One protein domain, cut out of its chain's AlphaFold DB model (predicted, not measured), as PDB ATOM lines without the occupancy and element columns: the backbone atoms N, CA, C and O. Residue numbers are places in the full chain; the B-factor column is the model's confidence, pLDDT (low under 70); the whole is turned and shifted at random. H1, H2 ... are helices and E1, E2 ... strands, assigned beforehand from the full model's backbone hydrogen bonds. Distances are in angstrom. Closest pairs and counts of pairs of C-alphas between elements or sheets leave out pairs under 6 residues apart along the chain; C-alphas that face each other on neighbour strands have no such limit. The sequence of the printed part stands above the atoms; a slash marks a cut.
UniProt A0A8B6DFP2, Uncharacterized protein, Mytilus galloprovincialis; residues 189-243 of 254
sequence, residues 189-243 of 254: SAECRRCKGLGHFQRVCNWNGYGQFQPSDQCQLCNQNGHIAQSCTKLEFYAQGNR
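What this domain is: This is residues 189 to 243 of the 254 residues of an uncharacterized protein of Mytilus galloprovincialis (UniProt A0A8B6DFP2). Little regular structure is here: a body of looped chain, with the short strand E1 at its side and the short helix H1 leading away at one end of the long axis, opposite Ser 189. The 55 printed residues hold one named strand, then one named helix; the class is mixed, with 12 residues in named elements. The whole is compact, radius of gyration of the C-alphas 10.9 A, spanning 39 by 20 by 16 A.

How they stand to each other: Look first along residues 189 to 213, which hold no named element. Next comes E1, residues 214 to 218, which pairs with no named strand. It is apart from H1, residues 234 to 240, in which every O i to N i+4 pair is within hydrogen-bond range.

Where its parts are: Find C-alpha 214 at (40.007, -38.922, 106.514); E1 runs 8.7 A from there to C-alpha 218. H1 runs 10.3 A from C-alpha 234 to C-alpha 240 at (62.377, -25.243, 105.239).

The domain as a whole: The C-alphas of Ser 189 and Arg 243, the two farthest apart, are 39.7 A apart. The printed part has no cut. The link from E1 to H1, 15 residues, is long. Mean pLDDT of the printed part is 87.9; residues 240 to 243 are under 70.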
ATOM      1  N   SER A 189      41.152 -49.172  93.399       72.94
ATOM      2  CA  SER A 189      40.646 -49.765  94.649       72.94
ATOM      3  C   SER A 189      41.741 -50.108  95.663       72.94
ATOM      4  O   SER A 189      41.440 -50.645  96.729       72.94
ATOM      5  N   ALA A 190      43.015 -49.856  95.349       84.25
ATOM      6  CA  ALA A 190      44.099 -50.158  96.273       84.25
ATOM      7  C   ALA A 190      44.103 -49.133  97.419       84.25
ATOM      8  O   ALA A 190      44.544 -47.995  97.257       84.25
ATOM      9  N   GLU A 191      43.605 -49.553  98.581       92.25
ATOM     10  CA  GLU A 191      43.646 -48.767  99.811       92.25
ATOM     11  C   GLU A 191      45.043 -48.841 100.451       92.25
ATOM     12  O   GLU A 191      45.608 -49.915 100.704       92.25
ATOM     13  N   CYS A 192      45.610 -47.680 100.761       91.81
ATOM     14  CA  CYS A 192      46.846 -47.571 101.510       91.81
ATOM     15  C   CYS A 192      46.655 -48.115 102.932       91.81
ATOM     16  O   CYS A 192      45.888 -47.583 103.721       91.81
ATOM     17  N   ARG A 193      47.419 -49.131 103.344       93.38
ATOM     18  CA  ARG A 193      47.297 -49.682 104.710       93.38
ATOM     19  C   ARG A 193      47.683 -48.707 105.825       93.38
ATOM     20  O   ARG A 193      47.303 -48.940 106.966       93.38
ATOM     21  N   ARG A 194      48.444 -47.655 105.500       90.88
ATOM     22  CA  ARG A 194      48.889 -46.642 106.461       90.88
ATOM     23  C   ARG A 194      47.816 -45.581 106.638       90.88
ATOM     24  O   ARG A 194      47.196 -45.538 107.685       90.88
ATOM     25  N   CYS A 195      47.575 -44.778 105.607       91.88
ATOM     26  CA  CYS A 195      46.642 -43.659 105.673       91.88
ATOM     27  C   CYS A 195      45.267 -43.973 105.109       91.88
ATOM     28  O   CYS A 195      44.546 -43.028 104.871       91.88
ATOM     29  N   LYS A 196      44.942 -45.227 104.778       92.25
ATOM     30  CA  LYS A 196      43.607 -45.671 104.337       92.25
ATOM     31  C   LYS A 196      43.014 -44.900 103.133       92.25
ATOM     32  O   LYS A 196      41.833 -44.984 102.826       92.25
ATOM     33  N   GLY A 197      43.853 -44.153 102.415       88.12
ATOM     34  CA  GLY A 197      43.499 -43.438 101.194       88.12
ATOM     35  C   GLY A 197      43.615 -44.327  99.963       88.12
ATOM     36  O   GLY A 197      44.418 -45.261  99.935       88.12
ATOM     37  N   LEU A 198      42.834 -44.019  98.934       91.38
ATOM     38  CA  LEU A 198      42.865 -44.731  97.658       91.38
ATOM     39  C   LEU A 198      44.026 -44.254  96.767       91.38
ATOM     40  O   LEU A 198      44.663 -43.225  97.023       91.38
ATOM     41  N   GLY A 199      44.326 -45.034  95.725       88.88
ATOM     42  CA  GLY A 199      45.240 -44.647  94.646       88.88
ATOM     43  C   GLY A 199      46.736 -44.729  94.970       88.88
ATOM     44  O   GLY A 199      47.557 -44.329  94.147       88.88
ATOM     45  N   HIS A 200      47.136 -45.242  96.141       91.31
ATOM     46  CA  HIS A 200      48.551 -45.455  96.468       91.31
ATOM     47  C   HIS A 200      48.780 -46.570  97.504       91.31
ATOM     48  O   HIS A 200      47.920 -46.898  98.316       91.31
ATOM     49  N   PHE A 201      49.987 -47.145  97.511       93.00
ATOM     50  CA  PHE A 201      50.395 -48.172  98.478       93.00
ATOM     51  C   PHE A 201      51.113 -47.572  99.690       93.00
ATOM     52  O   PHE A 201      51.730 -46.512  99.599       93.00
ATOM     53  N   GLN A 202      51.159 -48.325 100.796       93.12
ATOM     54  CA  GLN A 202      51.843 -47.940 102.043       93.12
ATOM     55  C   GLN A 202      53.292 -47.466 101.841       93.12
ATOM     56  O   GLN A 202      53.716 -46.523 102.499       93.12
ATOM     57  N   ARG A 203      54.034 -48.074 100.908       93.00
ATOM     58  CA  ARG A 203      55.428 -47.703 100.601       93.00
ATOM     59  C   ARG A 203      55.590 -46.334  99.928       93.00
ATOM     60  O   ARG A 203      56.683 -45.793  99.933       93.00
ATOM     61  N   VAL A 204      54.522 -45.802  99.332       91.81
ATOM     62  CA  VAL A 204      54.501 -44.503  98.629       91.81
ATOM     63  C   VAL A 204      53.737 -43.451  99.449       91.81
ATOM     64  O   VAL A 204      53.587 -42.313  99.019       91.81
ATOM     65  N   CYS A 205      53.222 -43.821 100.624       93.31
ATOM     66  CA  CYS A 205      52.398 -42.959 101.457       93.31
ATOM     67  C   CYS A 205      53.240 -41.890 102.158       93.31
ATOM     68  O   CYS A 205      54.150 -42.219 102.920       93.31
ATOM     69  N   ASN A 206      52.882 -40.622 101.945       92.81
ATOM     70  CA  ASN A 206      53.533 -39.464 102.565       92.81
ATOM     71  C   ASN A 206      52.840 -39.003 103.858       92.81
ATOM     72  O   ASN A 206      53.021 -37.861 104.273       92.81
ATOM     73  N   TRP A 207      52.019 -39.850 104.482       93.19
ATOM     74  CA  TRP A 207      51.411 -39.540 105.773       93.19
ATOM     75  C   TRP A 207      52.402 -39.813 106.909       93.19
ATOM     76  O   TRP A 207      52.960 -40.912 106.999       93.19
ATOM     77  N   ASN A 208      52.589 -38.831 107.794       92.38
ATOM     78  CA  ASN A 208      53.501 -38.927 108.937       92.38
ATOM     79  C   ASN A 208      52.923 -39.722 110.128       92.38
ATOM     80  O   ASN A 208      53.632 -39.960 111.101       92.38
ATOM     81  N   GLY A 209      51.656 -40.149 110.049       90.12
ATOM     82  CA  GLY A 209      50.970 -40.898 111.107       90.12
ATOM     83  C   GLY A 209      50.348 -40.031 112.206       90.12
ATOM     84  O   GLY A 209      49.801 -40.581 113.157       90.12
ATOM     85  N   TYR A 210      50.402 -38.703 112.080       89.31
ATOM     86  CA  TYR A 210      49.758 -37.768 113.001       89.31
ATOM     87  C   TYR A 210      48.419 -37.267 112.451       89.31
ATOM     88  O   TYR A 210      48.261 -37.030 111.250       89.31
ATOM     89  N   GLY A 211      47.458 -37.048 113.350       85.69
ATOM     90  CA  GLY A 211      46.123 -36.546 113.025       85.69
ATOM     91  C   GLY A 211      45.101 -37.645 112.728       85.69
ATOM     92  O   GLY A 211      45.409 -38.836 112.743       85.69
ATOM     93  N   GLN A 212      43.856 -37.232 112.498       85.88
ATOM     94  CA  GLN A 212      42.788 -38.154 112.125       85.88
ATOM     95  C   GLN A 212      42.895 -38.516 110.644       85.88
ATOM     96  O   GLN A 212      43.087 -37.654 109.789       85.88
ATOM     97  N   PHE A 213      42.757 -39.808 110.356       85.38
ATOM     98  CA  PHE A 213      42.587 -40.305 109.000       85.38
ATOM     99  C   PHE A 213      41.230 -39.848 108.446       85.38
ATOM    100  O   PHE A 213      40.202 -40.081 109.084       85.38
ATOM    101  N   GLN A 214      41.228 -39.263 107.245       90.00
ATOM    102  CA  GLN A 214      40.007 -38.922 106.514       90.00
ATOM    103  C   GLN A 214      40.114 -39.373 105.046       90.00
ATOM    104  O   GLN A 214      40.877 -38.779 104.285       90.00
ATOM    105  N   PRO A 215      39.368 -40.410 104.611       86.88
ATOM    106  CA  PRO A 215      39.487 -40.979 103.262       86.88
ATOM    107  C   PRO A 215      39.118 -39.997 102.145       86.88
ATOM    108  O   PRO A 215      39.638 -40.096 101.033       86.88
ATOM    109  N   SER A 216      38.209 -39.071 102.447       90.75
ATOM    110  CA  SER A 216      37.729 -38.024 101.546       90.75
ATOM    111  C   SER A 216      38.720 -36.878 101.364       90.75
ATOM    112  O   SER A 216      38.628 -36.160 100.371       90.75
ATOM    113  N   ASP A 217      39.670 -36.711 102.284       92.50
ATOM    114  CA  ASP A 217      40.579 -35.572 102.261       92.50
ATOM    115  C   ASP A 217      41.752 -35.838 101.327       92.50
ATOM    116  O   ASP A 217      42.456 -36.846 101.451       92.50
ATOM    117  N   GLN A 218      41.982 -34.901 100.406       94.88
ATOM    118  CA  GLN A 218      43.134 -34.902  99.515       94.88
ATOM    119  C   GLN A 218      44.201 -33.928 100.023       94.88
ATOM    120  O   GLN A 218      43.982 -32.718 100.145       94.88
ATOM    121  N   CYS A 219      45.393 -34.461 100.282       94.50
ATOM    122  CA  CYS A 219      46.538 -33.681 100.713       94.50
ATOM    123  C   CYS A 219      47.010 -32.741  99.597       94.50
ATOM    124  O   CYS A 219      47.524 -33.201  98.582       94.50
ATOM    125  N   GLN A 220      46.946 -31.429  99.822       95.12
ATOM    126  CA  GLN A 220      47.352 -30.416  98.834       95.12
ATOM    127  C   GLN A 220      48.868 -30.392  98.539       95.12
ATOM    128  O   GLN A 220      49.301 -29.785  97.567       95.12
ATOM    129  N   LEU A 221      49.697 -31.043  99.368       93.38
ATOM    130  CA  LEU A 221      51.159 -31.078  99.191       93.38
ATOM    131  C   LEU A 221      51.642 -32.278  98.368       93.38
ATOM    132  O   LEU A 221      52.685 -32.220  97.717       93.38
ATOM    133  N   CYS A 222      50.934 -33.407  98.438       93.75
ATOM    134  CA  CYS A 222      51.345 -34.639  97.757       93.75
ATOM    135  C   CYS A 222      50.264 -35.258  96.867       93.75
ATOM    136  O   CYS A 222      50.541 -36.266  96.221       93.75
ATOM    137  N   ASN A 223      49.068 -34.667  96.830       94.31
ATOM    138  CA  ASN A 223      47.886 -35.093  96.082       94.31
ATOM    139  C   ASN A 223      47.370 -36.505  96.418       94.31
ATOM    140  O   ASN A 223      46.583 -37.062  95.658       94.31
ATOM    141  N   GLN A 224      47.785 -37.081  97.551       92.38
ATOM    142  CA  GLN A 224      47.293 -38.374  98.040       92.38
ATOM    143  C   GLN A 224      46.084 -38.191  98.959       92.38
ATOM    144  O   GLN A 224      46.034 -37.239  99.741       92.38
ATOM    145  N   ASN A 225      45.148 -39.138  98.907       94.56
ATOM    146  CA  ASN A 225      43.983 -39.160  99.787       94.56
ATOM    147  C   ASN A 225      44.320 -39.751 101.168       94.56
ATOM    148  O   ASN A 225      45.308 -40.475 101.330       94.56
ATOM    149  N   GLY A 226      43.472 -39.485 102.160       93.31
ATOM    150  CA  GLY A 226      43.559 -40.084 103.494       93.31
ATOM    151  C   GLY A 226      44.195 -39.196 104.563       93.31
ATOM    152  O   GLY A 226      44.200 -39.552 105.737       93.31
ATOM    153  N   HIS A 227      44.755 -38.047 104.193       94.69
ATOM    154  CA  HIS A 227      45.343 -37.116 105.153       94.69
ATOM    155  C   HIS A 227      45.318 -35.682 104.625       94.69
ATOM    156  O   HIS A 227      45.381 -35.450 103.420       94.69
ATOM    157  N   ILE A 228      45.287 -34.712 105.537       94.81
ATOM    158  CA  ILE A 228      45.412 -33.286 105.212       94.81
ATOM    159  C   ILE A 228      46.883 -32.861 105.104       94.81
ATOM    160  O   ILE A 228      47.786 -33.542 105.593       94.81
ATOM    161  N   ALA A 229      47.133 -31.693 104.501       94.69
ATOM    162  CA  ALA A 229      48.481 -31.143 104.307       94.69
ATOM    163  C   ALA A 229      49.299 -31.036 105.609       94.69
ATOM    164  O   ALA A 229      50.498 -31.302 105.598       94.69
ATOM    165  N   GLN A 230      48.646 -30.720 106.734       93.44
ATOM    166  CA  GLN A 230      49.287 -30.624 108.053       93.44
ATOM    167  C   GLN A 230      49.892 -31.954 108.535       93.44
ATOM    168  O   GLN A 230      50.864 -31.962 109.283       93.44
ATOM    169  N   SER A 231      49.351 -33.082 108.076       93.56
ATOM    170  CA  SER A 231      49.818 -34.429 108.417       93.56
ATOM    171  C   SER A 231      50.752 -35.026 107.354       93.56
ATOM    172  O   SER A 231      51.075 -36.215 107.383       93.56
ATOM    173  N   CYS A 232      51.164 -34.242 106.359       94.06
ATOM    174  CA  CYS A 232      52.030 -34.727 105.296       94.06
ATOM    175  C   CYS A 232      53.499 -34.636 105.716       94.06
ATOM    176  O   CYS A 232      53.966 -33.570 106.101       94.06
ATOM    177  N   THR A 233      54.273 -35.705 105.537       93.88
ATOM    178  CA  THR A 233      55.734 -35.698 105.735       93.88
ATOM    179  C   THR A 233      56.425 -34.657 104.851       93.88
ATOM    180  O   THR A 233      57.483 -34.143 105.198       93.88
ATOM    181  N   LYS A 234      55.813 -34.282 103.717       91.44
ATOM    182  CA  LYS A 234      56.344 -33.211 102.865       91.44
ATOM    183  C   LYS A 234      56.285 -31.827 103.516       91.44
ATOM    184  O   LYS A 234      57.033 -30.954 103.091       91.44
ATOM    185  N   LEU A 235      55.441 -31.613 104.528       90.25
ATOM    186  CA  LEU A 235      55.284 -30.316 105.192       90.25
ATOM    187  C   LEU A 235      56.610 -29.788 105.757       90.25
ATOM    188  O   LEU A 235      56.895 -28.602 105.621       90.25
ATOM    189  N   GLU A 236      57.451 -30.668 106.310       84.06
ATOM    190  CA  GLU A 236      58.769 -30.293 106.841       84.06
ATOM    191  C   GLU A 236      59.692 -29.734 105.749       84.06
ATOM    192  O   GLU A 236      60.402 -28.755 105.978       84.06
ATOM    193  N   PHE A 237      59.621 -30.281 104.532       82.56
ATOM    194  CA  PHE A 237      60.399 -29.798 103.389       82.56
ATOM    195  C   PHE A 237      59.900 -28.437 102.883       82.56
ATOM    196  O   PHE A 237      60.706 -27.589 102.505       82.56
ATOM    197  N   TYR A 238      58.586 -28.188 102.913       79.88
ATOM    198  CA  TYR A 238      58.025 -26.889 102.520       79.88
ATOM    199  C   TYR A 238      58.282 -25.796 103.564       79.88
ATOM    200  O   TYR A 238      58.561 -24.659 103.190       79.88
ATOM    201  N   ALA A 239      58.262 -26.129 104.857       72.19
ATOM    202  CA  ALA A 239      58.582 -25.183 105.927       72.19
ATOM    203  C   ALA A 239      60.049 -24.713 105.880       72.19
ATOM    204  O   ALA A 239      60.357 -23.577 106.241       72.19
ATOM    205  N   GLN A 240      60.955 -25.569 105.398       69.44
ATOM    206  CA  GLN A 240      62.377 -25.243 105.239       69.44
ATOM    207  C   GLN A 240      62.675 -24.483 103.934       69.44
ATOM    208  O   GLN A 240      63.664 -23.757 103.855       69.44
ATOM    209  N   GLY A 241      61.791 -24.565 102.933       53.38
ATOM    210  CA  GLY A 241      61.988 -24.005 101.591       53.38
ATOM    211  C   GLY A 241      61.999 -22.475 101.473       53.38
ATOM    212  O   GLY A 241      62.268 -21.973 100.387       53.38
ATOM    213  N   ASN A 242      61.751 -21.725 102.555       50.88
ATOM    214  CA  ASN A 242      61.863 -20.258 102.552       50.88
ATOM    215  C   ASN A 242      63.086 -19.727 103.324       50.88
ATOM    216  O   ASN A 242      63.252 -18.520 103.484       50.88
ATOM    217  N   ARG A 243      63.966 -20.612 103.811       47.84
ATOM    218  CA  ARG A 243      65.246 -20.223 104.411       47.84
ATOM    219  C   ARG A 243      66.371 -20.844 103.601       47.84
ATOM    220  O   ARG A 243      66.726 -21.995 103.800       47.84
TER     221      ARG A 243